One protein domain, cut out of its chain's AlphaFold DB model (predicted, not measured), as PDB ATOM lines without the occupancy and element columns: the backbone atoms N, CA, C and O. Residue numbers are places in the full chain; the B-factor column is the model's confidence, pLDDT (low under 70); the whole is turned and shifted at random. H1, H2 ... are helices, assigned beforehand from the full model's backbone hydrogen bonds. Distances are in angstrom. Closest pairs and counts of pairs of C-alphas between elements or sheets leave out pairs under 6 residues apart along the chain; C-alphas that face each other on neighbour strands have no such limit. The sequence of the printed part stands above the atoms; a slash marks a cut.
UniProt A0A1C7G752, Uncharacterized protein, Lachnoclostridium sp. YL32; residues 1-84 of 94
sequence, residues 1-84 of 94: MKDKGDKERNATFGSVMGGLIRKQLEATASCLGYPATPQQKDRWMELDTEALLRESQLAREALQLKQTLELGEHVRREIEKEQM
ATOM      1  N   MET A   1      83.742 -22.203  -4.018       50.38
ATOM      2  CA  MET A   1      83.245 -22.144  -2.620       50.38
ATOM      3  C   MET A   1      81.948 -21.333  -2.430       50.38
ATOM      4  O   MET A   1      81.517 -21.217  -1.293       50.38
ATOM      5  N   LYS A   2      81.268 -20.833  -3.483       55.97
ATOM      6  CA  LYS A   2      80.021 -20.046  -3.337       55.97
ATOM      7  C   LYS A   2      78.733 -20.872  -3.121       55.97
ATOM      8  O   LYS A   2      77.828 -20.379  -2.473       55.97
ATOM      9  N   ASP A   3      78.679 -22.136  -3.544       61.12
ATOM     10  CA  ASP A   3      77.423 -22.919  -3.553       61.12
ATOM     11  C   ASP A   3      76.947 -23.495  -2.210       61.12
ATOM     12  O   ASP A   3      75.772 -23.831  -2.066       61.12
ATOM     13  N   LYS A   4      77.834 -23.679  -1.224       62.09
ATOM     14  CA  LYS A   4      77.438 -24.329   0.040       62.09
ATOM     15  C   LYS A   4      76.582 -23.415   0.921       62.09
ATOM     16  O   LYS A   4      75.604 -23.883   1.489       62.09
ATOM     17  N   GLY A   5      76.910 -22.122   0.974       62.44
ATOM     18  CA  GLY A   5      76.203 -21.155   1.819       62.44
ATOM     19  C   GLY A   5      74.783 -20.843   1.340       62.44
ATOM     20  O   GLY A   5      73.889 -20.677   2.164       62.44
ATOM     21  N   ASP A   6      74.547 -20.816   0.027       63.72
ATOM     22  CA  ASP A   6      73.217 -20.513  -0.519       63.72
ATOM     23  C   ASP A   6      72.240 -21.686  -0.346       63.72
ATOM     24  O   ASP A   6      71.072 -21.477  -0.015       63.72
ATOM     25  N   LYS A   7      72.714 -22.934  -0.463       66.62
ATOM     26  CA  LYS A   7      71.885 -24.125  -0.202       66.62
ATOM     27  C   LYS A   7      71.455 -24.228   1.261       66.62
ATOM     28  O   LYS A   7      70.305 -24.556   1.539       66.62
ATOM     29  N   GLU A   8      72.356 -23.918   2.187       66.31
ATOM     30  CA  GLU A   8      72.095 -23.986   3.628       66.31
ATOM     31  C   GLU A   8      71.113 -22.892   4.086       66.31
ATOM     32  O   GLU A   8      70.180 -23.153   4.853       66.31
ATOM     33  N   ARG A   9      71.234 -21.680   3.527       66.69
ATOM     34  CA  ARG A   9      70.271 -20.588   3.753       66.69
ATOM     35  C   ARG A   9      68.890 -20.909   3.189       66.69
ATOM     36  O   ARG A   9      67.898 -20.688   3.879       66.69
ATOM     37  N   ASN A  10      68.815 -21.469   1.982       67.25
ATOM     38  CA  ASN A  10      67.542 -21.859   1.373       67.25
ATOM     39  C   ASN A  10      66.855 -22.993   2.147       67.25
ATOM     40  O   ASN A  10      65.644 -22.938   2.357       67.25
ATOM     41  N   ALA A  11      67.615 -23.976   2.643       72.56
ATOM     42  CA  ALA A  11      67.087 -25.028   3.514       72.56
ATOM     43  C   ALA A  11      66.530 -24.458   4.833       72.56
ATOM     44  O   ALA A  11      65.448 -24.844   5.278       72.56
ATOM     45  N   THR A  12      67.229 -23.482   5.419       81.56
ATOM     46  CA  THR A  12      66.786 -22.792   6.642       81.56
ATOM     47  C   THR A  12      65.504 -21.994   6.402       81.56
ATOM     48  O   THR A  12      64.554 -22.096   7.176       81.56
ATOM     49  N   PHE A  13      65.440 -21.241   5.300       80.62
ATOM     50  CA  PHE A  13      64.256 -20.468   4.930       80.62
ATOM     51  C   PHE A  13      63.033 -21.367   4.694       80.62
ATOM     52  O   PHE A  13      61.969 -21.110   5.257       80.62
ATOM     53  N   GLY A  14      63.192 -22.454   3.930       85.56
ATOM     54  CA  GLY A  14      62.121 -23.424   3.689       85.56
ATOM     55  C   GLY A  14      61.608 -24.070   4.979       85.56
ATOM     56  O   GLY A  14      60.400 -24.179   5.179       85.56
ATOM     57  N   SER A  15      62.508 -24.412   5.908       87.56
ATOM     58  CA  SER A  15      62.133 -24.964   7.216       87.56
ATOM     59  C   SER A  15      61.308 -23.978   8.055       87.56
ATOM     60  O   SER A  15      60.244 -24.338   8.570       87.56
ATOM     61  N   VAL A  16      61.745 -22.715   8.135       91.94
ATOM     62  CA  VAL A  16      61.029 -21.653   8.866       91.94
ATOM     63  C   VAL A  16      59.651 -21.401   8.251       91.94
ATOM     64  O   VAL A  16      58.649 -21.386   8.971       91.94
ATOM     65  N   MET A  17      59.575 -21.269   6.924       93.50
ATOM     66  CA  MET A  17      58.308 -21.070   6.217       93.50
ATOM     67  C   MET A  17      57.366 -22.262   6.384       93.50
ATOM     68  O   MET A  17      56.191 -22.074   6.690       93.50
ATOM     69  N   GLY A  18      57.869 -23.493   6.268       95.25
ATOM     70  CA  GLY A  18      57.077 -24.700   6.499       95.25
ATOM     71  C   GLY A  18      56.544 -24.795   7.934       95.25
ATOM     72  O   GLY A  18      55.422 -25.250   8.155       95.25
ATOM     73  N   GLY A  19      57.309 -24.334   8.927       95.88
ATOM     74  CA  GLY A  19      56.839 -24.203  10.310       95.88
ATOM     75  C   GLY A  19      55.700 -23.188  10.453       95.88
ATOM     76  O   GLY A  19      54.661 -23.504  11.038       95.88
ATOM     77  N   LEU A  20      55.866 -21.998   9.870       96.00
ATOM     78  CA  LEU A  20      54.855 -20.938   9.887       96.00
ATOM     79  C   LEU A  20      53.545 -21.383   9.223       96.00
ATOM     80  O   LEU A  20      52.470 -21.222   9.800       96.00
ATOM     81  N   ILE A  21      53.633 -21.988   8.035       97.12
ATOM     82  CA  ILE A  21      52.460 -22.422   7.269       97.12
ATOM     83  C   ILE A  21      51.680 -23.504   8.022       97.12
ATOM     84  O   ILE A  21      50.455 -23.427   8.104       97.12
ATOM     85  N   ARG A  22      52.366 -24.474   8.644       97.25
ATOM     86  CA  ARG A  22      51.708 -25.494   9.479       97.25
ATOM     87  C   ARG A  22      50.949 -24.880  10.649       97.25
ATOM     88  O   ARG A  22      49.812 -25.265  10.905       97.25
ATOM     89  N   LYS A  23      51.523 -23.877  11.318       96.12
ATOM     90  CA  LYS A  23      50.815 -23.156  12.385       96.12
ATOM     91  C   LYS A  23      49.596 -22.399  11.873       96.12
ATOM     92  O   LYS A  23      48.552 -22.428  12.522       96.12
ATOM     93  N   GLN A  24      49.692 -21.791  10.695       96.44
ATOM     94  CA  GLN A  24      48.547 -21.148  10.058       96.44
ATOM     95  C   GLN A  24      47.444 -22.155   9.694       96.44
ATOM     96  O   GLN A  24      46.263 -21.863   9.886       96.44
ATOM     97  N   LEU A  25      47.812 -23.346   9.216       96.94
ATOM     98  CA  LEU A  25      46.881 -24.440   8.936       96.94
ATOM     99  C   LEU A  25      46.159 -24.921  10.202       96.94
ATOM    100  O   LEU A  25      44.933 -25.010  10.203       96.94
ATOM    101  N   GLU A  26      46.889 -25.153  11.299       96.69
ATOM    102  CA  GLU A  26      46.302 -25.522  12.599       96.69
ATOM    103  C   GLU A  26      45.291 -24.468  13.096       96.69
ATOM    104  O   GLU A  26      44.190 -24.808  13.546       96.69
ATOM    105  N   ALA A  27      45.645 -23.183  12.990       96.25
ATOM    106  CA  ALA A  27      44.770 -22.081  13.384       96.25
ATOM    107  C   ALA A  27      43.515 -22.002  12.500       96.25
ATOM    108  O   ALA A  27      42.400 -21.894  13.008       96.25
ATOM    109  N   THR A  28      43.681 -22.122  11.181       96.62
ATOM    110  CA  THR A  28      42.566 -22.055  10.221       96.62
ATOM    111  C   THR A  28      41.590 -23.212  10.417       96.62
ATOM    112  O   THR A  28      40.382 -22.995  10.450       96.62
ATOM    113  N   ALA A  29      42.102 -24.426  10.634       95.56
ATOM    114  CA  ALA A  29      41.294 -25.601  10.951       95.56
ATOM    115  C   ALA A  29      40.445 -25.382  12.221       95.56
ATOM    116  O   ALA A  29      39.256 -25.704  12.257       95.56
ATOM    117  N   SER A  30      41.023 -24.725  13.233       95.69
ATOM    118  CA  SER A  30      40.304 -24.350  14.456       95.69
ATOM    119  C   SER A  30      39.192 -23.325  14.184       95.69
ATOM    120  O   SER A  30      38.070 -23.519  14.643       95.69
ATOM    121  N   CYS A  31      39.449 -22.289  13.373       94.38
ATOM    122  CA  CYS A  31      38.427 -21.313  12.958       94.38
ATOM    123  C   CYS A  31      37.289 -21.948  12.141       94.38
ATOM    124  O   CYS A  31      36.127 -21.537  12.227       94.38
ATOM    125  N   LEU A  32      37.601 -22.979  11.359       95.00
ATOM    126  CA  LEU A  32      36.603 -23.752  10.625       95.00
ATOM    127  C   LEU A  32      35.719 -24.603  11.550       95.00
ATOM    128  O   LEU A  32      34.606 -24.938  11.155       95.00
ATOM    129  N   GLY A  33      36.136 -24.842  12.796       94.69
ATOM    130  CA  GLY A  33      35.422 -25.675  13.770       94.69
ATOM    131  C   GLY A  33      35.869 -27.137  13.764       94.69
ATOM    132  O   GLY A  33      35.261 -27.960  14.442       94.69
ATOM    133  N   TYR A  34      36.944 -27.455  13.039       93.12
ATOM    134  CA  TYR A  34      37.488 -28.804  12.904       93.12
ATOM    135  C   TYR A  34      38.991 -28.781  13.208       93.12
ATOM    136  O   TYR A  34      39.802 -28.760  12.279       93.12
ATOM    137  N   PRO A  35      39.397 -28.731  14.492       95.00
ATOM    138  CA  PRO A  35      40.807 -28.715  14.866       95.00
ATOM    139  C   PRO A  35      41.567 -29.891  14.243       95.00
ATOM    140  O   PRO A  35      41.089 -31.025  14.256       95.00
ATOM    141  N   ALA A  36      42.763 -29.621  13.714       95.19
ATOM    142  CA  ALA A  36      43.562 -30.637  13.033       95.19
ATOM    143  C   ALA A  36      43.908 -31.806  13.970       95.19
ATOM    144  O   ALA A  36      44.414 -31.598  15.080       95.19
ATOM    145  N   THR A  37      43.676 -33.031  13.499       96.31
ATOM    146  CA  THR A  37      44.020 -34.253  14.235       96.31
ATOM    147  C   THR A  37      45.541 -34.439  14.310       96.31
ATOM    148  O   THR A  37      46.261 -33.906  13.460       96.31
ATOM    149  N   PRO A  38      46.066 -35.207  15.283       96.31
ATOM    150  CA  PRO A  38      47.492 -35.536  15.330       96.31
ATOM    151  C   PRO A  38      48.006 -36.116  14.006       96.31
ATOM    152  O   PRO A  38      48.998 -35.629  13.479       96.31
ATOM    153  N   GLN A  39      47.255 -37.037  13.394       96.44
ATOM    154  CA  GLN A  39      47.622 -37.654  12.114       96.44
ATOM    155  C   GLN A  39      47.723 -36.630  10.976       96.44
ATOM    156  O   GLN A  39      48.595 -36.724  10.117       96.44
ATOM    157  N   GLN A  40      46.836 -35.634  10.960       94.81
ATOM    158  CA  GLN A  40      46.879 -34.566   9.966       94.81
ATOM    159  C   GLN A  40      48.094 -33.653  10.173       94.81
ATOM    160  O   GLN A  40      48.724 -33.243   9.198       94.81
ATOM    161  N   LYS A  41      48.456 -33.372  11.430       95.81
ATOM    162  CA  LYS A  41      49.660 -32.597  11.760       95.81
ATOM    163  C   LYS A  41      50.935 -33.343  11.380       95.81
ATOM    164  O   LYS A  41      51.840 -32.713  10.835       95.81
ATOM    165  N   ASP A  42      50.976 -34.652  11.618       96.81
ATOM    166  CA  ASP A  42      52.090 -35.521  11.229       96.81
ATOM    167  C   ASP A  42      52.253 -35.531   9.707       96.81
ATOM    168  O   ASP A  42      53.330 -35.215   9.206       96.81
ATOM    169  N   ARG A  43      51.151 -35.730   8.966       96.12
ATOM    170  CA  ARG A  43      51.139 -35.648   7.496       96.12
ATOM    171  C   ARG A  43      51.701 -34.323   6.988       96.12
ATOM    172  O   ARG A  43      52.465 -34.307   6.031       96.12
ATOM    173  N   TRP A  44      51.351 -33.201   7.612       96.38
ATOM    174  CA  TRP A  44      51.892 -31.903   7.208       96.38
ATOM    175  C   TRP A  44      53.398 -31.763   7.452       96.38
ATOM    176  O   TRP A  44      54.035 -30.968   6.767       96.38
ATOM    177  N   MET A  45      53.983 -32.489   8.410       94.12
ATOM    178  CA  MET A  45      55.437 -32.452   8.626       94.12
ATOM    179  C   MET A  45      56.215 -33.114   7.487       94.12
ATOM    180  O   MET A  45      57.379 -32.783   7.288       94.12
ATOM    181  N   GLU A  46      55.572 -34.023   6.753       95.12
ATOM    182  CA  GLU A  46      56.156 -34.745   5.618       95.12
ATOM    183  C   GLU A  46      56.064 -33.959   4.301       95.12
ATOM    184  O   GLU A  46      56.708 -34.318   3.316       95.12
ATOM    185  N   LEU A  47      55.272 -32.883   4.267       94.56
ATOM    186  CA  LEU A  47      55.091 -32.055   3.080       94.56
ATOM    187  C   LEU A  47      56.239 -31.056   2.907       94.56
ATOM    188  O   LEU A  47      56.710 -30.437   3.865       94.56
ATOM    189  N   ASP A  48      56.633 -30.833   1.654       94.00
ATOM    190  CA  ASP A  48      57.503 -29.713   1.312       94.00
ATOM    191  C   ASP A  48      56.770 -28.360   1.434       94.00
ATOM    192  O   ASP A  48      55.556 -28.271   1.649       94.00
ATOM    193  N   THR A  49      57.524 -27.265   1.321       91.81
ATOM    194  CA  THR A  49      56.973 -25.911   1.481       91.81
ATOM    195  C   THR A  49      55.934 -25.564   0.412       91.81
ATOM    196  O   THR A  49      54.989 -24.835   0.711       91.81
ATOM    197  N   GLU A  50      56.068 -26.073  -0.814       93.81
ATOM    198  CA  GLU A  50      55.127 -25.776  -1.897       93.81
ATOM    199  C   GLU A  50      53.790 -26.490  -1.670       93.81
ATOM    200  O   GLU A  50      52.727 -25.870  -1.763       93.81
ATOM    201  N   ALA A  51      53.831 -27.767  -1.294       96.06
ATOM    202  CA  ALA A  51      52.653 -28.537  -0.920       96.06
ATOM    203  C   ALA A  51      51.944 -27.916   0.294       96.06
ATOM    204  O   ALA A  51      50.724 -27.747   0.276       96.06
ATOM    205  N   LEU A  52      52.701 -27.483   1.309       96.56
ATOM    206  CA  LEU A  52      52.150 -26.758   2.457       96.56
ATOM    207  C   LEU A  52      51.464 -25.447   2.053       96.56
ATOM    208  O   LEU A  52      50.398 -25.126   2.581       96.56
ATOM    209  N   LEU A  53      52.042 -24.686   1.118       95.56
ATOM    210  CA  LEU A  53      51.425 -23.459   0.609       95.56
ATOM    211  C   LEU A  53      50.084 -23.737  -0.077       95.56
ATOM    212  O   LEU A  53      49.133 -22.990   0.160       95.56
ATOM    213  N   ARG A  54      49.991 -24.809  -0.872       97.12
ATOM    214  CA  ARG A  54      48.741 -25.221  -1.534       97.12
ATOM    215  C   ARG A  54      47.670 -25.620  -0.521       97.12
ATOM    216  O   ARG A  54      46.556 -25.109  -0.584       97.12
ATOM    217  N   GLU A  55      48.017 -26.444   0.467       96.56
ATOM    218  CA  GLU A  55      47.113 -26.791   1.577       96.56
ATOM    219  C   GLU A  55      46.629 -25.528   2.311       96.56
ATOM    220  O   GLU A  55      45.450 -25.368   2.624       96.56
ATOM    221  N   SER A  56      47.534 -24.577   2.542       95.44
ATOM    222  CA  SER A  56      47.215 -23.308   3.197       95.44
ATOM    223  C   SER A  56      46.297 -22.411   2.363       95.44
ATOM    224  O   SER A  56      45.451 -21.717   2.928       95.44
ATOM    225  N   GLN A  57      46.434 -22.416   1.034       96.69
ATOM    226  CA  GLN A  57      45.513 -21.725   0.125       96.69
ATOM    227  C   GLN A  57      44.105 -22.310   0.232       96.69
ATOM    228  O   GLN A  57      43.171 -21.564   0.521       96.69
ATOM    229  N   LEU A  58      43.979 -23.635   0.135       96.31
ATOM    230  CA  LEU A  58      42.694 -24.326   0.258       96.31
ATOM    231  C   LEU A  58      42.025 -24.062   1.614       96.31
ATOM    232  O   LEU A  58      40.831 -23.776   1.678       96.31
ATOM    233  N   ALA A  59      42.792 -24.092   2.706       95.94
ATOM    234  CA  ALA A  59      42.263 -23.799   4.036       95.94
ATOM    235  C   ALA A  59      41.722 -22.360   4.151       95.94
ATOM    236  O   ALA A  59      40.690 -22.137   4.786       95.94
ATOM    237  N   ARG A  60      42.390 -21.379   3.523       96.12
ATOM    238  CA  ARG A  60      41.905 -19.988   3.479       96.12
ATOM    239  C   ARG A  60      40.633 -19.850   2.650       96.12
ATOM    240  O   ARG A  60      39.710 -19.179   3.103       96.12
ATOM    241  N   GLU A  61      40.570 -20.491   1.488       97.50
ATOM    242  CA  GLU A  61      39.373 -20.486   0.638       97.50
ATOM    243  C   GLU A  61      38.172 -21.094   1.371       97.50
ATOM    244  O   GLU A  61      37.087 -20.512   1.383       97.50
ATOM    245  N   ALA A  62      38.377 -22.208   2.080       96.94
ATOM    246  CA  ALA A  62      37.343 -22.814   2.914       96.94
ATOM    247  C   ALA A  62      36.849 -21.861   4.016       96.94
ATOM    248  O   ALA A  62      35.646 -21.776   4.273       96.94
ATOM    249  N   LEU A  63      37.756 -21.110   4.654       96.75
ATOM    250  CA  LEU A  63      37.389 -20.126   5.674       96.75
ATOM    251  C   LEU A  63      36.568 -18.972   5.084       96.75
ATOM    252  O   LEU A  63      35.554 -18.587   5.665       96.75
ATOM    253  N   GLN A  64      36.969 -18.454   3.923       97.38
ATOM    254  CA  GLN A  64      36.228 -17.405   3.217       97.38
ATOM    255  C   GLN A  64      34.831 -17.876   2.802       97.38
ATOM    256  O   GLN A  64      33.853 -17.137   2.948       97.38
ATOM    257  N   LEU A  65      34.717 -19.120   2.330       97.94
ATOM    258  CA  LEU A  65      33.432 -19.712   1.978       97.94
ATOM    259  C   LEU A  65      32.524 -19.834   3.207       97.94
ATOM    260  O   LEU A  65      31.370 -19.417   3.143       97.94
ATOM    261  N   LYS A  66      33.047 -20.326   4.338       96.94
ATOM    262  CA  LYS A  66      32.301 -20.401   5.606       96.94
ATOM    263  C   LYS A  66      31.750 -19.030   6.015       96.94
ATOM    264  O   LYS A  66      30.554 -18.911   6.253       96.94
ATOM    265  N   GLN A  67      32.591 -17.996   6.015       96.81
ATOM    266  CA  GLN A  67      32.180 -16.625   6.354       96.81
ATOM    267  C   GLN A  67      31.090 -16.092   5.413       96.81
ATOM    268  O   GLN A  67      30.144 -15.439   5.850       96.81
ATOM    269  N   THR A  68      31.201 -16.393   4.117       98.19
ATOM    270  CA  THR A  68      30.210 -15.983   3.111       98.19
ATOM    271  C   THR A  68      28.861 -16.661   3.345       98.19
ATOM    272  O   THR A  68      27.819 -16.011   3.267       98.19
ATOM    273  N   LEU A  69      28.869 -17.957   3.669       97.81
ATOM    274  CA  LEU A  69      27.654 -18.710   3.979       97.81
ATOM    275  C   LEU A  69      26.997 -18.217   5.272       97.81
ATOM    276  O   LEU A  69      25.788 -18.001   5.284       97.81
ATOM    277  N   GLU A  70      27.777 -17.966   6.325       97.12
ATOM    278  CA  GLU A  70      27.278 -17.406   7.590       97.12
ATOM    279  C   GLU A  70      26.606 -16.039   7.381       97.12
ATOM    280  O   GLU A  70      25.525 -15.784   7.920       97.12
ATOM    281  N   LEU A  71      27.193 -15.180   6.541       98.06
ATOM    282  CA  LEU A  71      26.580 -13.908   6.159       98.06
ATOM    283  C   LEU A  71      25.271 -14.116   5.382       98.06
ATOM    284  O   LEU A  71      24.273 -13.458   5.673       98.06
ATOM    285  N   GLY A  72      25.254 -15.043   4.419       98.19
ATOM    286  CA  GLY A  72      24.053 -15.382   3.655       98.19
ATOM    287  C   GLY A  72      22.918 -15.903   4.542       98.19
ATOM    288  O   GLY A  72      21.769 -15.487   4.391       98.19
ATOM    289  N   GLU A  73      23.235 -16.754   5.520       98.31
ATOM    290  CA  GLU A  73      22.268 -17.216   6.515       98.31
ATOM    291  C   GLU A  73      21.731 -16.078   7.376       98.31
ATOM    292  O   GLU A  73      20.529 -16.033   7.641       98.31
ATOM    293  N   HIS A  74      22.601 -15.166   7.813       98.12
ATOM    294  CA  HIS A  74      22.186 -14.008   8.595       98.12
ATOM    295  C   HIS A  74      21.196 -13.135   7.814       98.12
ATOM    296  O   HIS A  74      20.111 -12.842   8.316       98.12
ATOM    297  N   VAL A  75      21.519 -12.801   6.560       98.12
ATOM    298  CA  VAL A  75      20.637 -12.018   5.681       98.12
ATOM    299  C   VAL A  75      19.298 -12.727   5.467       98.12
ATOM    300  O   VAL A  75      18.250 -12.094   5.582       98.12
ATOM    301  N   ARG A  76      19.306 -14.044   5.215       98.00
ATOM    302  CA  ARG A  76      18.070 -14.831   5.068       98.00
ATOM    303  C   ARG A  76      17.184 -14.736   6.315       98.00
ATOM    304  O   ARG A  76      15.991 -14.484   6.180       98.00
ATOM    305  N   ARG A  77      17.757 -14.902   7.514       97.38
ATOM    306  CA  ARG A  77      17.008 -14.830   8.784       97.38
ATOM    307  C   ARG A  77      16.390 -13.451   9.011       97.38
ATOM    308  O   ARG A  77      15.257 -13.371   9.477       97.38
ATOM    309  N   GLU A  78      17.096 -12.374   8.666       96.81
ATOM    310  CA  GLU A  78      16.539 -11.020   8.771       96.81
ATOM    311  C   GLU A  78      15.386 -10.800   7.778       96.81
ATOM    312  O   GLU A  78      14.365 -10.230   8.153       96.81
ATOM    313  N   ILE A  79      15.478 -11.326   6.550       95.94
ATOM    314  CA  ILE A  79      14.369 -11.278   5.582       95.94
ATOM    315  C   ILE A  79      13.140 -12.033   6.110       95.94
ATOM    316  O   ILE A  79      12.035 -11.492   6.077       95.94
ATOM    317  N   GLU A  80      13.323 -13.255   6.620       95.19
ATOM    318  CA  GLU A  80      12.240 -14.070   7.195       95.19
ATOM    319  C   GLU A  80      11.566 -13.353   8.371       95.19
ATOM    320  O   GLU A  80      10.341 -13.283   8.453       95.19
ATOM    321  N   LYS A  81      12.360 -12.746   9.256       94.12
ATOM    322  CA  LYS A  81      11.861 -11.965  10.391       94.12
ATOM    323  C   LYS A  81      11.020 -10.767   9.950       94.12
ATOM    324  O   LYS A  81       9.983 -10.505  10.555       94.12
ATOM    325  N   GLU A  82      11.441 -10.043   8.915       92.62
ATOM    326  CA  GLU A  82      10.674  -8.910   8.385       92.62
ATOM    327  C   GLU A  82       9.402  -9.347   7.640       92.62
ATOM    328  O   GLU A  82       8.396  -8.644   7.707       92.62
ATOM    329  N   GLN A  83       9.399 -10.509   6.979       89.12
ATOM    330  CA  GLN A  83       8.181 -11.078   6.379       89.12
ATOM    331  C   GLN A  83       7.149 -11.438   7.452       89.12
ATOM    332  O   GLN A  83       6.013 -10.978   7.389       89.12
ATOM    333  N   MET A  84       7.575 -12.132   8.510       84.88
ATOM    334  CA  MET A  84       6.692 -12.518   9.620       84.88
ATOM    335  C   MET A  84       6.068 -11.312  10.339       84.88
ATOM    336  O   MET A  84       4.957 -11.410  10.854       84.88
TER     337      MET A  84
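AT A GLANCE: This is residues 1 to 84 of the 94 residues of an uncharacterized protein of Lachnoclostridium sp. YL32 (UniProt A0A1C7G752). Two long helices, H3 and H1, run the same way and overlap side by side over part of their lengths, each with a free arm reaching out in opposite directions; the short helix H2 and its links fold back beside the overlap. The printed part has 84 residues with three named helices in the order H1, H2, H3, no named strand, and is all helix. The whole is an extended rod, radius of gyration of the C-alphas 19.6 A, spanning 78 by 27 by 14 A.

HOW THE PARTS SIT: H3, residues 49 to 84, touches H1, residues 3 to 32, with residues 49 to 66 alone, at a shallow tilt of 22 degrees. Their closest C-alphas, Gly 18 and Thr 49, are 5.2 A apart. H2, residues 38 to 45, forms a helical hairpin with H1, touching its residues 22 to 26 alone; the closest C-alphas, Arg 22 and Trp 44, are 6.8 A apart. H2 and H3 are close but not clearly touching, with C-alphas 44 and 52 at 7.0 A, the closest. Every O i to N i+4 pair is within hydrogen-bond range in H2 and H3, and 25 of 26 in H1.

IN THESE COORDINATES: H3 is 52.7 A long and ends at C-alpha 84 (6.692, -12.518, 9.620). H1, 43.2 A, begins at C-alpha 3 (77.423, -22.919, -3.553). H2 measures 10.8 A.

THE WHOLE: The C-alphas of Met 1 and Met 84, the two farthest apart, are 78.1 A apart. Residues 1 to 12 and 68 to 84 stand free. Both links are tight, and the printed part has no cut. Residues 1 to 10 have pLDDT under 70.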